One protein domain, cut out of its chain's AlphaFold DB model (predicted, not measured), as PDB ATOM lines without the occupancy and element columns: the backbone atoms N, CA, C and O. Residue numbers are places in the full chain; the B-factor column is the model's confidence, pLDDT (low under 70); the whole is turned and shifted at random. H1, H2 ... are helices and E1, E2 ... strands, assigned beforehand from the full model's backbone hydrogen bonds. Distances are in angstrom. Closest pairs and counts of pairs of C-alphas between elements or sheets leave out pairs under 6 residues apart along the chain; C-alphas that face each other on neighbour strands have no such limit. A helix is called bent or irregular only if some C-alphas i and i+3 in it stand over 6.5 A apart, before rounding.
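AT A GLANCE: This is residues 745 to 849 of the 1285 residues of the protein "Dermonecrotic toxin" of Pasteurella multocida (UniProt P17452). Look first for a small hairpin of two strands, E1 and E2, on one side of a rounded cluster of helices; E1 sits next to H3, and H3 crosses H5, which runs through the middle. H1 packs on H3 and on residues 834 to 838 of H5, while H2, H4 and H6 lie around the outside. The 105 printed residues hold six named helices and two named strands, in the order H1 H2 H3 E1 E2 H4 H5 H6, with the sheet E1 - E2 antiparallel; the class is mostly helix. The whole is compact, with a radius of gyration of the C-alphas of 12.7 A and spans of 34 by 29 by 25 A.

HOW THE PARTS SIT: Begin at E1, residues 793 to 796, and E2, residues 799 to 802, an antiparallel hairpin at 159 degrees; N 794 and O 801 are 2.9 A apart, within hydrogen-bond range. Residues 745 to 746 pair antiparallel with residues 800 to 801 of E2. Next look at H3, residues 773 to 787: its closest C-alphas to E1 are those of Leu 781 and Cys 793, 7.0 A apart. The hub is H5, residues 827 to 839; its residues 827 to 831 touch H3 at a steep tilt of 42 degrees, opposite ways, closest at the C-alphas of Leu 780 and Tyr 827, 5.3 A. H1, residues 749 to 754, touches H5 about perpendicular at 74 degrees, closest at the C-alphas of Phe 752 and Val 838, 6.4 A. H1 also touches residues 773 to 774 of H3, closest at the C-alphas of Asp 753 and Asn 773, 5.3 A. H4, residues 806 to 812, is close to H5 but not clearly touching, closest at the C-alphas of Met 809 and Phe 832, 7.4 A. H6, residues 844 to 848, and H5 only just touch, only at the corner, with 3 pairs of C-alphas within 8 A, the closest those of Gln 839 and Ala 847, 6.0 A. H2, residues 763 to 768, is close to H3 but not clearly touching, closest at the C-alphas of Trp 768 and Gly 779, 7.9 A; H2 and H5 are apart. In H4, H5 and H6 every O i to N i+4 pair is within hydrogen-bond range; in H3 9 of 11 are, in H1 0 of 2 with 3 of 3 O i to N i+3 pairs, and in H2 0 of 2 with 1 of 3.

IN THESE COORDINATES: Find C-alpha 749 at (175.904, 158.133, 103.638), where H1 begins its 9.9 A. H2 spans 10.2 A and is irregular, C-alphas 764 and 767 being 7.6 A apart. H3 runs 20.8 A from C-alpha 773 at (168.358, 162.531, 105.049), and is irregular, but only just: C-alphas 775 and 778 are 6.8 A apart. E1 spans 10.2 A, E2 10.1 A and H4 10.1 A. H5 runs 18.6 A, and H6 runs 6.1 A to C-alpha 848 at (177.225, 153.735, 92.537).

THE WHOLE: The C-alphas farthest apart are those of Ser 767 and Gln 846, 35.1 A. The printed part has no cut, and the long link is H4 to H5, residues 813 to 826. The mean pLDDT of the printed part is 95.9, and no printed residue is under 70.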
ATOM      1  N   VAL A 745     177.296 150.527  95.929       98.32
ATOM      2  CA  VAL A 745     177.751 151.012  97.236       98.32
ATOM      3  C   VAL A 745     177.776 152.532  97.240       98.32
ATOM      4  O   VAL A 745     178.383 153.156  96.372       98.32
ATOM      5  N   ILE A 746     177.162 153.118  98.262       97.82
ATOM      6  CA  ILE A 746     177.333 154.525  98.604       97.82
ATOM      7  C   ILE A 746     178.315 154.536  99.770       97.82
ATOM      8  O   ILE A 746     177.964 154.151 100.885       97.82
ATOM      9  N   GLU A 747     179.565 154.904  99.483       94.53
ATOM     10  CA  GLU A 747     180.685 154.800 100.429       94.53
ATOM     11  C   GLU A 747     180.491 155.682 101.671       94.53
ATOM     12  O   GLU A 747     180.865 155.284 102.771       94.53
ATOM     13  N   ASP A 748     179.857 156.845 101.507       95.67
ATOM     14  CA  ASP A 748     179.585 157.796 102.582       95.67
ATOM     15  C   ASP A 748     178.112 158.229 102.556       95.67
ATOM     16  O   ASP A 748     177.682 158.982 101.678       95.67
ATOM     17  N   ILE A 749     177.326 157.772 103.534       96.89
ATOM     18  CA  ILE A 749     175.904 158.133 103.638       96.89
ATOM     19  C   ILE A 749     175.674 159.630 103.910       96.89
ATOM     20  O   ILE A 749     174.566 160.110 103.691       96.89
ATOM     21  N   SER A 750     176.689 160.410 104.306       95.79
ATOM     22  CA  SER A 750     176.546 161.870 104.444       95.79
ATOM     23  C   SER A 750     176.291 162.575 103.108       95.79
ATOM     24  O   SER A 750     175.863 163.728 103.075       95.79
ATOM     25  N   VAL A 751     176.524 161.896 101.977       96.56
ATOM     26  CA  VAL A 751     176.196 162.424 100.646       96.56
ATOM     27  C   VAL A 751     174.687 162.650 100.494       96.56
ATOM     28  O   VAL A 751     174.288 163.597  99.820       96.56
ATOM     29  N   PHE A 752     173.850 161.879 101.193       97.66
ATOM     30  CA  PHE A 752     172.402 162.097 101.215       97.66
ATOM     31  C   PHE A 752     171.998 163.431 101.854       97.66
ATOM     32  O   PHE A 752     170.952 163.971 101.516       97.66
ATOM     33  N   ASP A 753     172.831 164.013 102.718       96.93
ATOM     34  CA  ASP A 753     172.563 165.322 103.330       96.93
ATOM     35  C   ASP A 753     172.965 166.495 102.422       96.93
ATOM     36  O   ASP A 753     172.732 167.655 102.760       96.93
ATOM     37  N   LYS A 754     173.590 166.208 101.273       95.24
ATOM     38  CA  LYS A 754     174.028 167.212 100.290       95.24
ATOM     39  C   LYS A 754     173.018 167.431  99.165       95.24
ATOM     40  O   LYS A 754     173.203 168.362  98.381       95.24
ATOM     41  N   ILE A 755     171.998 166.577  99.059       96.14
ATOM     42  CA  ILE A 755     170.935 166.736  98.062       96.14
ATOM     43  C   ILE A 755     170.006 167.889  98.443       96.14
ATOM     44  O   ILE A 755     169.996 168.353  99.582       96.14
ATOM     45  N   GLN A 756     169.245 168.380  97.470       94.95
ATOM     46  CA  GLN A 756     168.430 169.576  97.652       94.95
ATOM     47  C   GLN A 756     167.179 169.305  98.496       94.95
ATOM     48  O   GLN A 756     166.740 170.185  99.239       94.95
ATOM     49  N   THR A 757     166.585 168.120  98.362       96.24
ATOM     50  CA  THR A 757     165.326 167.794  99.029       96.24
ATOM     51  C   THR A 757     165.559 167.325 100.465       96.24
ATOM     52  O   THR A 757     166.238 166.329 100.716       96.24
ATOM     53  N   ASN A 758     164.936 168.009 101.427       96.61
ATOM     54  CA  ASN A 758     164.878 167.588 102.828       96.61
ATOM     55  C   ASN A 758     163.746 166.571 103.029       96.61
ATOM     56  O   ASN A 758     162.645 166.917 103.456       96.61
ATOM     57  N   TYR A 759     163.991 165.300 102.731       96.79
ATOM     58  CA  TYR A 759     162.967 164.262 102.876       96.79
ATOM     59  C   TYR A 759     162.525 164.054 104.330       96.79
ATOM     60  O   TYR A 759     161.397 163.635 104.569       96.79
ATOM     61  N   TRP A 760     163.381 164.385 105.299       94.75
ATOM     62  CA  TRP A 760     163.075 164.346 106.735       94.75
ATOM     63  C   TRP A 760     162.019 165.374 107.168       94.75
ATOM     64  O   TRP A 760     161.411 165.197 108.220       94.75
ATOM     65  N   GLU A 761     161.728 166.383 106.339       95.77
ATOM     66  CA  GLU A 761     160.635 167.342 106.556       95.77
ATOM     67  C   GLU A 761     159.287 166.854 105.984       95.77
ATOM     68  O   GLU A 761     158.276 167.547 106.117       95.77
ATOM     69  N   LEU A 762     159.225 165.678 105.336       94.39
ATOM     70  CA  LEU A 762     157.961 165.150 104.814       94.39
ATOM     71  C   LEU A 762     157.050 164.642 105.950       94.39
ATOM     72  O   LEU A 762     157.523 163.926 106.837       94.39
ATOM     73  N   PRO A 763     155.720 164.876 105.872       93.07
ATOM     74  CA  PRO A 763     154.767 164.487 106.920       93.07
ATOM     75  C   PRO A 763     154.810 163.007 107.326       93.07
ATOM     76  O   PRO A 763     154.491 162.658 108.458       93.07
ATOM     77  N   ALA A 764     155.223 162.123 106.411       91.56
ATOM     78  CA  ALA A 764     155.342 160.689 106.667       91.56
ATOM     79  C   ALA A 764     156.396 160.337 107.740       91.56
ATOM     80  O   ALA A 764     156.311 159.262 108.334       91.56
ATOM     81  N   TYR A 765     157.361 161.224 108.011       94.81
ATOM     82  CA  TYR A 765     158.512 160.956 108.886       94.81
ATOM     83  C   TYR A 765     158.569 161.835 110.135       94.81
ATOM     84  O   TYR A 765     159.465 161.654 110.956       94.81
ATOM     85  N   GLU A 766     157.603 162.737 110.341       91.88
ATOM     86  CA  GLU A 766     157.565 163.615 111.524       91.88
ATOM     87  C   GLU A 766     157.648 162.819 112.839       91.88
ATOM     88  O   GLU A 766     158.302 163.241 113.790       91.88
ATOM     89  N   SER A 767     157.034 161.630 112.870       92.56
ATOM     90  CA  SER A 767     157.040 160.733 114.035       92.56
ATOM     91  C   SER A 767     158.393 160.073 114.333       92.56
ATOM     92  O   SER A 767     158.555 159.501 115.410       92.56
ATOM     93  N   TRP A 768     159.350 160.115 113.401       94.71
ATOM     94  CA  TRP A 768     160.672 159.502 113.568       94.71
ATOM     95  C   TRP A 768     161.678 160.465 114.203       94.71
ATOM     96  O   TRP A 768     162.703 160.017 114.703       94.71
ATOM     97  N   ASN A 769     161.369 161.769 114.251       93.49
ATOM     98  CA  ASN A 769     162.198 162.797 114.891       93.49
ATOM     99  C   ASN A 769     163.650 162.870 114.366       93.49
ATOM    100  O   ASN A 769     164.558 163.247 115.108       93.49
ATOM    101  N   GLU A 770     163.858 162.567 113.083       94.89
ATOM    102  CA  GLU A 770     165.166 162.654 112.426       94.89
ATOM    103  C   GLU A 770     165.398 164.042 111.808       94.89
ATOM    104  O   GLU A 770     164.467 164.686 111.331       94.89
ATOM    105  N   GLY A 771     166.648 164.518 111.816       94.44
ATOM    106  CA  GLY A 771     167.006 165.882 111.386       94.44
ATOM    107  C   GLY A 771     167.823 165.977 110.095       94.44
ATOM    108  O   GLY A 771     168.415 167.021 109.833       94.44
ATOM    109  N   SER A 772     167.955 164.881 109.344       96.47
ATOM    110  CA  SER A 772     168.731 164.832 108.098       96.47
ATOM    111  C   SER A 772     168.319 163.632 107.239       96.47
ATOM    112  O   SER A 772     167.673 162.703 107.732       96.47
ATOM    113  N   ASN A 773     168.686 163.631 105.957       97.47
ATOM    114  CA  ASN A 773     168.358 162.531 105.049       97.47
ATOM    115  C   ASN A 773     169.143 161.261 105.404       97.47
ATOM    116  O   ASN A 773     168.583 160.166 105.394       97.47
ATOM    117  N   SER A 774     170.416 161.399 105.781       96.42
ATOM    118  CA  SER A 774     171.241 160.280 106.232       96.42
ATOM    119  C   SER A 774     170.687 159.639 107.511       96.42
ATOM    120  O   SER A 774     170.711 158.413 107.641       96.42
ATOM    121  N   ALA A 775     170.099 160.441 108.408       96.13
ATOM    122  CA  ALA A 775     169.432 159.961 109.620       96.13
ATOM    123  C   ALA A 775     168.113 159.211 109.343       96.13
ATOM    124  O   ALA A 775     167.758 158.310 110.100       96.13
ATOM    125  N   LEU A 776     167.414 159.497 108.236       96.97
ATOM    126  CA  LEU A 776     166.227 158.728 107.839       96.97
ATOM    127  C   LEU A 776     166.552 157.313 107.347       96.97
ATOM    128  O   LEU A 776     165.737 156.403 107.527       96.97
ATOM    129  N   LEU A 777     167.709 157.110 106.707       96.99
ATOM    130  CA  LEU A 777     168.033 155.865 105.996       96.99
ATOM    131  C   LEU A 777     167.857 154.591 106.841       96.99
ATOM    132  O   LEU A 777     167.211 153.661 106.349       96.99
ATOM    133  N   PRO A 778     168.343 154.502 108.099       96.40
ATOM    134  CA  PRO A 778     168.156 153.300 108.910       96.40
ATOM    135  C   PRO A 778     166.681 152.978 109.177       96.40
ATOM    136  O   PRO A 778     166.311 151.806 109.249       96.40
ATOM    137  N   GLY A 779     165.837 154.006 109.327       96.50
ATOM    138  CA  GLY A 779     164.392 153.847 109.472       96.50
ATOM    139  C   GLY A 779     163.740 153.372 108.177       96.50
ATOM    140  O   GLY A 779     162.995 152.393 108.195       96.50
ATOM    141  N   LEU A 780     164.089 153.994 107.044       97.43
ATOM    142  CA  LEU A 780     163.538 153.651 105.729       97.43
ATOM    143  C   LEU A 780     163.819 152.193 105.366       97.43
ATOM    144  O   LEU A 780     162.910 151.488 104.931       97.43
ATOM    145  N   LEU A 781     165.054 151.726 105.583       97.11
ATOM    146  CA  LEU A 781     165.422 150.337 105.312       97.11
ATOM    147  C   LEU A 781     164.671 149.372 106.229       97.11
ATOM    148  O   LEU A 781     164.038 148.444 105.735       97.11
ATOM    149  N   ARG A 782     164.674 149.623 107.543       96.14
ATOM    150  CA  ARG A 782     164.025 148.745 108.527       96.14
ATOM    151  C   ARG A 782     162.526 148.583 108.262       96.14
ATOM    152  O   ARG A 782     162.009 147.470 108.336       96.14
ATOM    153  N   GLU A 783     161.835 149.674 107.942       96.20
ATOM    154  CA  GLU A 783     160.393 149.659 107.669       96.20
ATOM    155  C   GLU A 783     160.053 149.105 106.278       96.20
ATOM    156  O   GLU A 783     159.039 148.433 106.104       96.20
ATOM    157  N   SER A 784     160.912 149.322 105.278       96.14
ATOM    158  CA  SER A 784     160.742 148.687 103.963       96.14
ATOM    159  C   SER A 784     160.900 147.169 104.072       96.14
ATOM    160  O   SER A 784     160.064 146.416 103.567       96.14
ATOM    161  N   GLN A 785     161.921 146.720 104.809       95.88
ATOM    162  CA  GLN A 785     162.237 145.306 105.027       95.88
ATOM    163  C   GLN A 785     161.124 144.579 105.778       95.88
ATOM    164  O   GLN A 785     160.782 143.454 105.415       95.88
ATOM    165  N   SER A 786     160.498 145.228 106.764       93.75
ATOM    166  CA  SER A 786     159.353 144.660 107.489       93.75
ATOM    167  C   SER A 786     158.126 144.443 106.587       93.75
ATOM    168  O   SER A 786     157.329 143.536 106.830       93.75
ATOM    169  N   LYS A 787     157.997 145.228 105.507       92.92
ATOM    170  CA  LYS A 787     156.946 145.098 104.482       92.92
ATOM    171  C   LYS A 787     157.327 144.171 103.316       92.92
ATOM    172  O   LYS A 787     156.444 143.777 102.546       92.92
ATOM    173  N   GLY A 788     158.595 143.764 103.230       92.73
ATOM    174  CA  GLY A 788     159.139 142.861 102.209       92.73
ATOM    175  C   GLY A 788     159.875 143.550 101.053       92.73
ATOM    176  O   GLY A 788     160.257 142.869 100.110       92.73
ATOM    177  N   MET A 789     160.091 144.866 101.122       96.20
ATOM    178  CA  MET A 789     160.822 145.651 100.116       96.20
ATOM    179  C   MET A 789     162.250 145.957 100.595       96.20
ATOM    180  O   MET A 789     162.507 145.998 101.796       96.20
ATOM    181  N   LEU A 790     163.187 146.214  99.673       96.71
ATOM    182  CA  LEU A 790     164.580 146.593  99.992       96.71
ATOM    183  C   LEU A 790     165.300 145.605 100.942       96.71
ATOM    184  O   LEU A 790     166.118 145.988 101.784       96.71
ATOM    185  N   SER A 791     164.986 144.310 100.821       94.69
ATOM    186  CA  SER A 791     165.546 143.232 101.649       94.69
ATOM    187  C   SER A 791     167.057 143.054 101.476       94.69
ATOM    188  O   SER A 791     167.740 142.656 102.417       94.69
ATOM    189  N   LYS A 792     167.600 143.430 100.312       96.91
ATOM    190  CA  LYS A 792     169.027 143.368  99.965       96.91
ATOM    191  C   LYS A 792     169.696 144.744 100.080       96.91
ATOM    192  O   LYS A 792     170.509 145.115  99.239       96.91
ATOM    193  N   CYS A 793     169.338 145.523 101.100       97.99
ATOM    194  CA  CYS A 793     169.973 146.802 101.426       97.99
ATOM    195  C   CYS A 793     170.483 146.783 102.873       97.99
ATOM    196  O   CYS A 793     169.734 146.449 103.793       97.99
ATOM    197  N   ARG A 794     171.748 147.153 103.108       97.34
ATOM    198  CA  ARG A 794     172.342 147.161 104.459       97.34
ATOM    199  C   ARG A 794     173.310 148.326 104.636       97.34
ATOM    200  O   ARG A 794     174.069 148.633 103.725       97.34
ATOM    201  N   ILE A 795     173.297 148.951 105.813       97.45
ATOM    202  CA  ILE A 795     174.254 150.002 106.189       97.45
ATOM    203  C   ILE A 795     175.271 149.406 107.162       97.45
ATOM    204  O   ILE A 795     174.882 148.806 108.164       97.45
ATOM    205  N   ILE A 796     176.560 149.569 106.868       95.69
ATOM    206  CA  ILE A 796     177.680 149.151 107.723       95.69
ATOM    207  C   ILE A 796     178.706 150.284 107.725       95.69
ATOM    208  O   ILE A 796     179.110 150.732 106.658       95.69
ATOM    209  N   GLU A 797     179.106 150.747 108.914       90.83
ATOM    210  CA  GLU A 797     180.182 151.737 109.106       90.83
ATOM    211  C   GLU A 797     180.102 152.961 108.168       90.83
ATOM    212  O   GLU A 797     181.083 153.331 107.537       90.83
ATOM    213  N   ASN A 798     178.932 153.614 108.098       94.39
ATOM    214  CA  ASN A 798     178.682 154.805 107.264       94.39
ATOM    215  C   ASN A 798     178.617 154.549 105.739       94.39
ATOM    216  O   ASN A 798     178.478 155.503 104.977       94.39
ATOM    217  N   SER A 799     178.626 153.289 105.292       96.95
ATOM    218  CA  SER A 799     178.421 152.913 103.886       96.95
ATOM    219  C   SER A 799     177.129 152.116 103.693       96.95
ATOM    220  O   SER A 799     176.787 151.252 104.504       96.95
ATOM    221  N   LEU A 800     176.412 152.383 102.602       97.99
ATOM    222  CA  LEU A 800     175.190 151.680 102.203       97.99
ATOM    223  C   LEU A 800     175.495 150.705 101.059       97.99
ATOM    224  O   LEU A 800     176.003 151.117 100.021       97.99
ATOM    225  N   TYR A 801     175.132 149.437 101.235       98.33
ATOM    226  CA  TYR A 801     175.328 148.341 100.283       98.33
ATOM    227  C   TYR A 801     173.975 147.886  99.727       98.33
ATOM    228  O   TYR A 801     173.065 147.595 100.509       98.33
ATOM    229  N   ILE A 802     173.845 147.812  98.400       98.54
ATOM    230  CA  ILE A 802     172.591 147.516  97.688       98.54
ATOM    231  C   ILE A 802     172.791 146.318  96.750       98.54
ATOM    232  O   ILE A 802     173.705 146.308  95.920       98.54
ATOM    233  N   GLY A 803     171.930 145.308  96.876       98.00
ATOM    234  CA  GLY A 803     171.904 144.099  96.047       98.00
ATOM    235  C   GLY A 803     170.787 144.052  94.997       98.00
ATOM    236  O   GLY A 803     170.830 143.187  94.124       98.00
ATOM    237  N   HIS A 804     169.808 144.961  95.055       97.89
ATOM    238  CA  HIS A 804     168.778 145.122  94.016       97.89
ATOM    239  C   HIS A 804     169.357 145.869  92.805       97.89
ATOM    240  O   HIS A 804     170.161 146.777  93.019       97.89
ATOM    241  N   SER A 805     169.001 145.507  91.563       97.34
ATOM    242  CA  SER A 805     169.438 146.268  90.370       97.34
ATOM    243  C   SER A 805     168.709 147.612  90.251       97.34
ATOM    244  O   SER A 805     167.660 147.819  90.869       97.34
ATOM    245  N   TYR A 806     169.257 148.540  89.462       97.62
ATOM    246  CA  TYR A 806     168.588 149.801  89.140       97.62
ATOM    247  C   TYR A 806     167.217 149.542  88.513       97.62
ATOM    248  O   TYR A 806     166.221 150.131  88.931       97.62
ATOM    249  N   GLU A 807     167.152 148.602  87.572       97.17
ATOM    250  CA  GLU A 807     165.926 148.248  86.868       97.17
ATOM    251  C   GLU A 807     164.911 147.562  87.793       97.17
ATOM    252  O   GLU A 807     163.737 147.926  87.786       97.17
ATOM    253  N   GLU A 808     165.347 146.659  88.677       97.57
ATOM    254  CA  GLU A 808     164.480 146.056  89.701       97.57
ATOM    255  C   GLU A 808     163.824 147.128  90.585       97.57
ATOM    256  O   GLU A 808     162.608 147.098  90.801       97.57
ATOM    257  N   MET A 809     164.609 148.101  91.066       97.96
ATOM    258  CA  MET A 809     164.088 149.209  91.870       97.96
ATOM    259  C   MET A 809     163.159 150.107  91.049       97.96
ATOM    260  O   MET A 809     162.061 150.403  91.506       97.96
ATOM    261  N   PHE A 810     163.530 150.485  89.824       97.49
ATOM    262  CA  PHE A 810     162.712 151.353  88.972       97.49
ATOM    263  C   PHE A 810     161.332 150.745  88.668       97.49
ATOM    264  O   PHE A 810     160.310 151.423  88.783       97.49
ATOM    265  N   TYR A 811     161.280 149.453  88.327       97.25
ATOM    266  CA  TYR A 811     160.026 148.787  87.964       97.25
ATOM    267  C   TYR A 811     159.160 148.386  89.158       97.25
ATOM    268  O   TYR A 811     157.956 148.214  88.977       97.25
ATOM    269  N   SER A 812     159.710 148.300  90.372       97.24
ATOM    270  CA  SER A 812     158.941 147.991  91.588       97.24
ATOM    271  C   SER A 812     158.643 149.217  92.465       97.24
ATOM    272  O   SER A 812     157.697 149.188  93.255       97.24
ATOM    273  N   ILE A 813     159.386 150.320  92.316       97.80
ATOM    274  CA  ILE A 813     159.310 151.498  93.189       97.80
ATOM    275  C   ILE A 813     158.887 152.740  92.403       97.80
ATOM    276  O   ILE A 813     159.688 153.418  91.769       97.80
ATOM    277  N   SER A 814     157.602 153.080  92.495       96.36
ATOM    278  CA  SER A 814     157.054 154.332  91.966       96.36
ATOM    279  C   SER A 814     155.903 154.840  92.847       96.36
ATOM    280  O   SER A 814     155.467 154.106  93.740       96.36
ATOM    281  N   PRO A 815     155.340 156.036  92.580       94.97
ATOM    282  CA  PRO A 815     154.136 156.509  93.266       94.97
ATOM    283  C   PRO A 815     152.929 155.563  93.134       94.97
ATOM    284  O   PRO A 815     152.013 155.633  93.946       94.97
ATOM    285  N   TYR A 816     152.915 154.676  92.130       96.10
ATOM    286  CA  TYR A 816     151.837 153.706  91.916       96.10
ATOM    287  C   TYR A 816     151.839 152.573  92.950       96.10
ATOM    288  O   TYR A 816     150.777 152.170  93.421       96.10
ATOM    289  N   SER A 817     153.020 152.075  93.325       95.26
ATOM    290  CA  SER A 817     153.188 151.018  94.330       95.26
ATOM    291  C   SER A 817     153.468 151.561  95.739       95.26
ATOM    292  O   SER A 817     153.201 150.871  96.725       95.26
ATOM    293  N   ASN A 818     153.964 152.802  95.850       96.47
ATOM    294  CA  ASN A 818     154.452 153.415  97.088       96.47
ATOM    295  C   ASN A 818     153.810 154.790  97.320       96.47
ATOM    296  O   ASN A 818     154.250 155.812  96.793       96.47
ATOM    297  N   GLN A 819     152.770 154.812  98.144       92.69
ATOM    298  CA  GLN A 819     152.016 156.008  98.516       92.69
ATOM    299  C   GLN A 819     151.659 155.946  99.998       92.69
ATOM    300  O   GLN A 819     151.631 154.858 100.578       92.69
ATOM    301  N   VAL A 820     151.378 157.098 100.611       92.10
ATOM    302  CA  VAL A 820     151.030 157.151 102.037       92.10
ATOM    303  C   VAL A 820     149.753 156.341 102.294       92.10
ATOM    304  O   VAL A 820     148.716 156.616 101.692       92.10
ATOM    305  N   GLY A 821     149.831 155.330 103.161       89.59
ATOM    306  CA  GLY A 821     148.756 154.373 103.446       89.59
ATOM    307  C   GLY A 821     148.579 153.249 102.412       89.59
ATOM    308  O   GLY A 821     147.644 152.457 102.534       89.59
ATOM    309  N   GLY A 822     149.441 153.171 101.394       90.63
ATOM    310  CA  GLY A 822     149.474 152.078 100.419       90.63
ATOM    311  C   GLY A 822     150.093 150.784 100.975       90.63
ATOM    312  O   GLY A 822     150.609 150.762 102.095       90.63
ATOM    313  N   PRO A 823     150.106 149.686 100.196       91.55
ATOM    314  CA  PRO A 823     150.625 148.394 100.662       91.55
ATOM    315  C   PRO A 823     152.102 148.471 101.088       91.55
ATOM    316  O   PRO A 823     152.469 147.988 102.168       91.55
ATOM    317  N   TYR A 824     152.928 149.157 100.293       94.93
ATOM    318  CA  TYR A 824     154.373 149.290 100.510       94.93
ATOM    319  C   TYR A 824     154.796 150.624 101.139       94.93
ATOM    320  O   TYR A 824     155.972 150.799 101.448       94.93
ATOM    321  N   GLU A 825     153.826 151.496 101.453       94.86
ATOM    322  CA  GLU A 825     154.038 152.822 102.053       94.86
ATOM    323  C   GLU A 825     154.957 153.729 101.205       94.86
ATOM    324  O   GLU A 825     155.335 153.379 100.092       94.86
ATOM    325  N   LEU A 826     155.302 154.928 101.683       96.36
ATOM    326  CA  LEU A 826     156.167 155.860 100.940       96.36
ATOM    327  C   LEU A 826     157.673 155.530 101.062       96.36
ATOM    328  O   LEU A 826     158.500 156.103 100.356       96.36
ATOM    329  N   TYR A 827     158.063 154.631 101.970       96.29
ATOM    330  CA  TYR A 827     159.461 154.459 102.391       96.29
ATOM    331  C   TYR A 827     160.416 154.012 101.272       96.29
ATOM    332  O   TYR A 827     161.454 154.665 101.111       96.29
ATOM    333  N   PRO A 828     160.090 152.982 100.463       97.38
ATOM    334  CA  PRO A 828     160.967 152.562  99.374       97.38
ATOM    335  C   PRO A 828     161.119 153.655  98.311       97.38
ATOM    336  O   PRO A 828     162.214 153.876  97.797       97.38
ATOM    337  N   PHE A 829     160.037 154.389  98.027       97.69
ATOM    338  CA  PHE A 829     160.043 155.485  97.058       97.69
ATOM    339  C   PHE A 829     160.891 156.666  97.507       97.69
ATOM    340  O   PHE A 829     161.678 157.182  96.716       97.69
ATOM    341  N   THR A 830     160.806 157.054  98.776       97.60
ATOM    342  CA  THR A 830     161.676 158.088  99.341       97.60
ATOM    343  C   THR A 830     163.148 157.671  99.283       97.60
ATOM    344  O   THR A 830     163.979 158.456  98.835       97.60
ATOM    345  N   PHE A 831     163.474 156.423  99.637       97.84
ATOM    346  CA  PHE A 831     164.837 155.890  99.518       97.84
ATOM    347  C   PHE A 831     165.368 155.947  98.074       97.84
ATOM    348  O   PHE A 831     166.469 156.442  97.831       97.84
ATOM    349  N   PHE A 832     164.582 155.482  97.101       97.77
ATOM    350  CA  PHE A 832     164.996 155.470  95.698       97.77
ATOM    351  C   PHE A 832     165.053 156.878  95.080       97.77
ATOM    352  O   PHE A 832     165.925 157.162  94.261       97.77
ATOM    353  N   SER A 833     164.174 157.790  95.502       97.45
ATOM    354  CA  SER A 833     164.210 159.200  95.082       97.45
ATOM    355  C   SER A 833     165.473 159.897  95.586       97.45
ATOM    356  O   SER A 833     166.148 160.573  94.814       97.45
ATOM    357  N   MET A 834     165.864 159.640  96.839       97.62
ATOM    358  CA  MET A 834     167.142 160.109  97.373       97.62
ATOM    359  C   MET A 834     168.338 159.579  96.572       97.62
ATOM    360  O   MET A 834     169.248 160.347  96.276       97.62
ATOM    361  N   LEU A 835     168.346 158.295  96.194       97.57
ATOM    362  CA  LEU A 835     169.421 157.727  95.367       97.57
ATOM    363  C   LEU A 835     169.532 158.416  94.003       97.57
ATOM    364  O   LEU A 835     170.640 158.731  93.576       97.57
ATOM    365  N   GLN A 836     168.403 158.686  93.345       96.43
ATOM    366  CA  GLN A 836     168.381 159.393  92.059       96.43
ATOM    367  C   GLN A 836     168.805 160.865  92.193       96.43
ATOM    368  O   GLN A 836     169.461 161.396  91.301       96.43
ATOM    369  N   GLU A 837     168.507 161.531  93.313       97.26
ATOM    370  CA  GLU A 837     169.049 162.871  93.579       97.26
ATOM    371  C   GLU A 837     170.558 162.850  93.840       97.26
ATOM    372  O   GLU A 837     171.273 163.720  93.345       97.26
ATOM    373  N   VAL A 838     171.058 161.853  94.581       96.94
ATOM    374  CA  VAL A 838     172.502 161.677  94.802       96.94
ATOM    375  C   VAL A 838     173.226 161.352  93.489       96.94
ATOM    376  O   VAL A 838     174.355 161.801  93.296       96.94
ATOM    377  N   GLN A 839     172.591 160.597  92.585       95.17
ATOM    378  CA  GLN A 839     173.129 160.263  91.263       95.17
ATOM    379  C   GLN A 839     173.396 161.527  90.433       95.17
ATOM    380  O   GLN A 839     174.401 161.599  89.722       95.17
ATOM    381  N   GLY A 840     172.509 162.520  90.531       93.33
ATOM    382  CA  GLY A 840     172.622 163.777  89.802       93.33
ATOM    383  C   GLY A 840     172.579 163.571  88.286       93.33
ATOM    384  O   GLY A 840     171.631 163.005  87.747       93.33
ATOM    385  N   ASP A 841     173.601 164.066  87.594       91.48
ATOM    386  CA  ASP A 841     173.754 163.998  86.137       91.48
ATOM    387  C   ASP A 841     174.511 162.752  85.642       91.48
ATOM    388  O   ASP A 841     174.625 162.541  84.433       91.48
ATOM    389  N   LEU A 842     175.025 161.921  86.555       92.55
ATOM    390  CA  LEU A 842     175.745 160.692  86.219       92.55
ATOM    391  C   LEU A 842     174.781 159.554  85.861       92.55
ATOM    392  O   LEU A 842     173.608 159.570  86.225       92.55
ATOM    393  N   GLY A 843     175.275 158.510  85.191       92.76
ATOM    394  CA  GLY A 843     174.553 157.231  85.122       92.76
ATOM    395  C   GLY A 843     174.472 156.558  86.501       92.76
ATOM    396  O   GLY A 843     175.380 156.713  87.318       92.76
ATOM    397  N   PHE A 844     173.424 155.774  86.771       96.26
ATOM    398  CA  PHE A 844     173.240 155.125  88.078       96.26
ATOM    399  C   PHE A 844     174.407 154.177  88.408       96.26
ATOM    400  O   PHE A 844     175.056 154.297  89.450       96.26
ATOM    401  N   GLU A 845     174.769 153.297  87.470       97.21
ATOM    402  CA  GLU A 845     175.937 152.416  87.582       97.21
ATOM    403  C   GLU A 845     177.243 153.211  87.615       97.21
ATOM    404  O   GLU A 845     178.174 152.845  88.330       97.21
ATOM    405  N   GLN A 846     177.319 154.311  86.861       96.84
ATOM    406  CA  GLN A 846     178.498 155.171  86.836       96.84
ATOM    407  C   GLN A 846     178.801 155.736  88.229       96.84
ATOM    408  O   GLN A 846     179.973 155.784  88.605       96.84
ATOM    409  N   ALA A 847     177.765 156.149  88.965       96.22
ATOM    410  CA  ALA A 847     177.870 156.768  90.280       96.22
ATOM    411  C   ALA A 847     178.046 155.754  91.419       96.22
ATOM    412  O   ALA A 847     178.799 156.023  92.353       96.22
ATOM    413  N   PHE A 848     177.365 154.602  91.360       97.70
ATOM    414  CA  PHE A 848     177.225 153.735  92.537       97.70
ATOM    415  C   PHE A 848     177.719 152.303  92.362       97.70
ATOM    416  O   PHE A 848     177.907 151.621  93.369       97.70
ATOM    417  N   ALA A 849     177.911 151.804  91.135       97.96
ATOM    418  CA  ALA A 849     178.241 150.391  90.948       97.96
ATOM    419  C   ALA A 849     179.564 150.038  91.627       97.96
ATOM    420  O   ALA A 849     180.523 150.816  91.618       97.96
TER     421      ALA A 849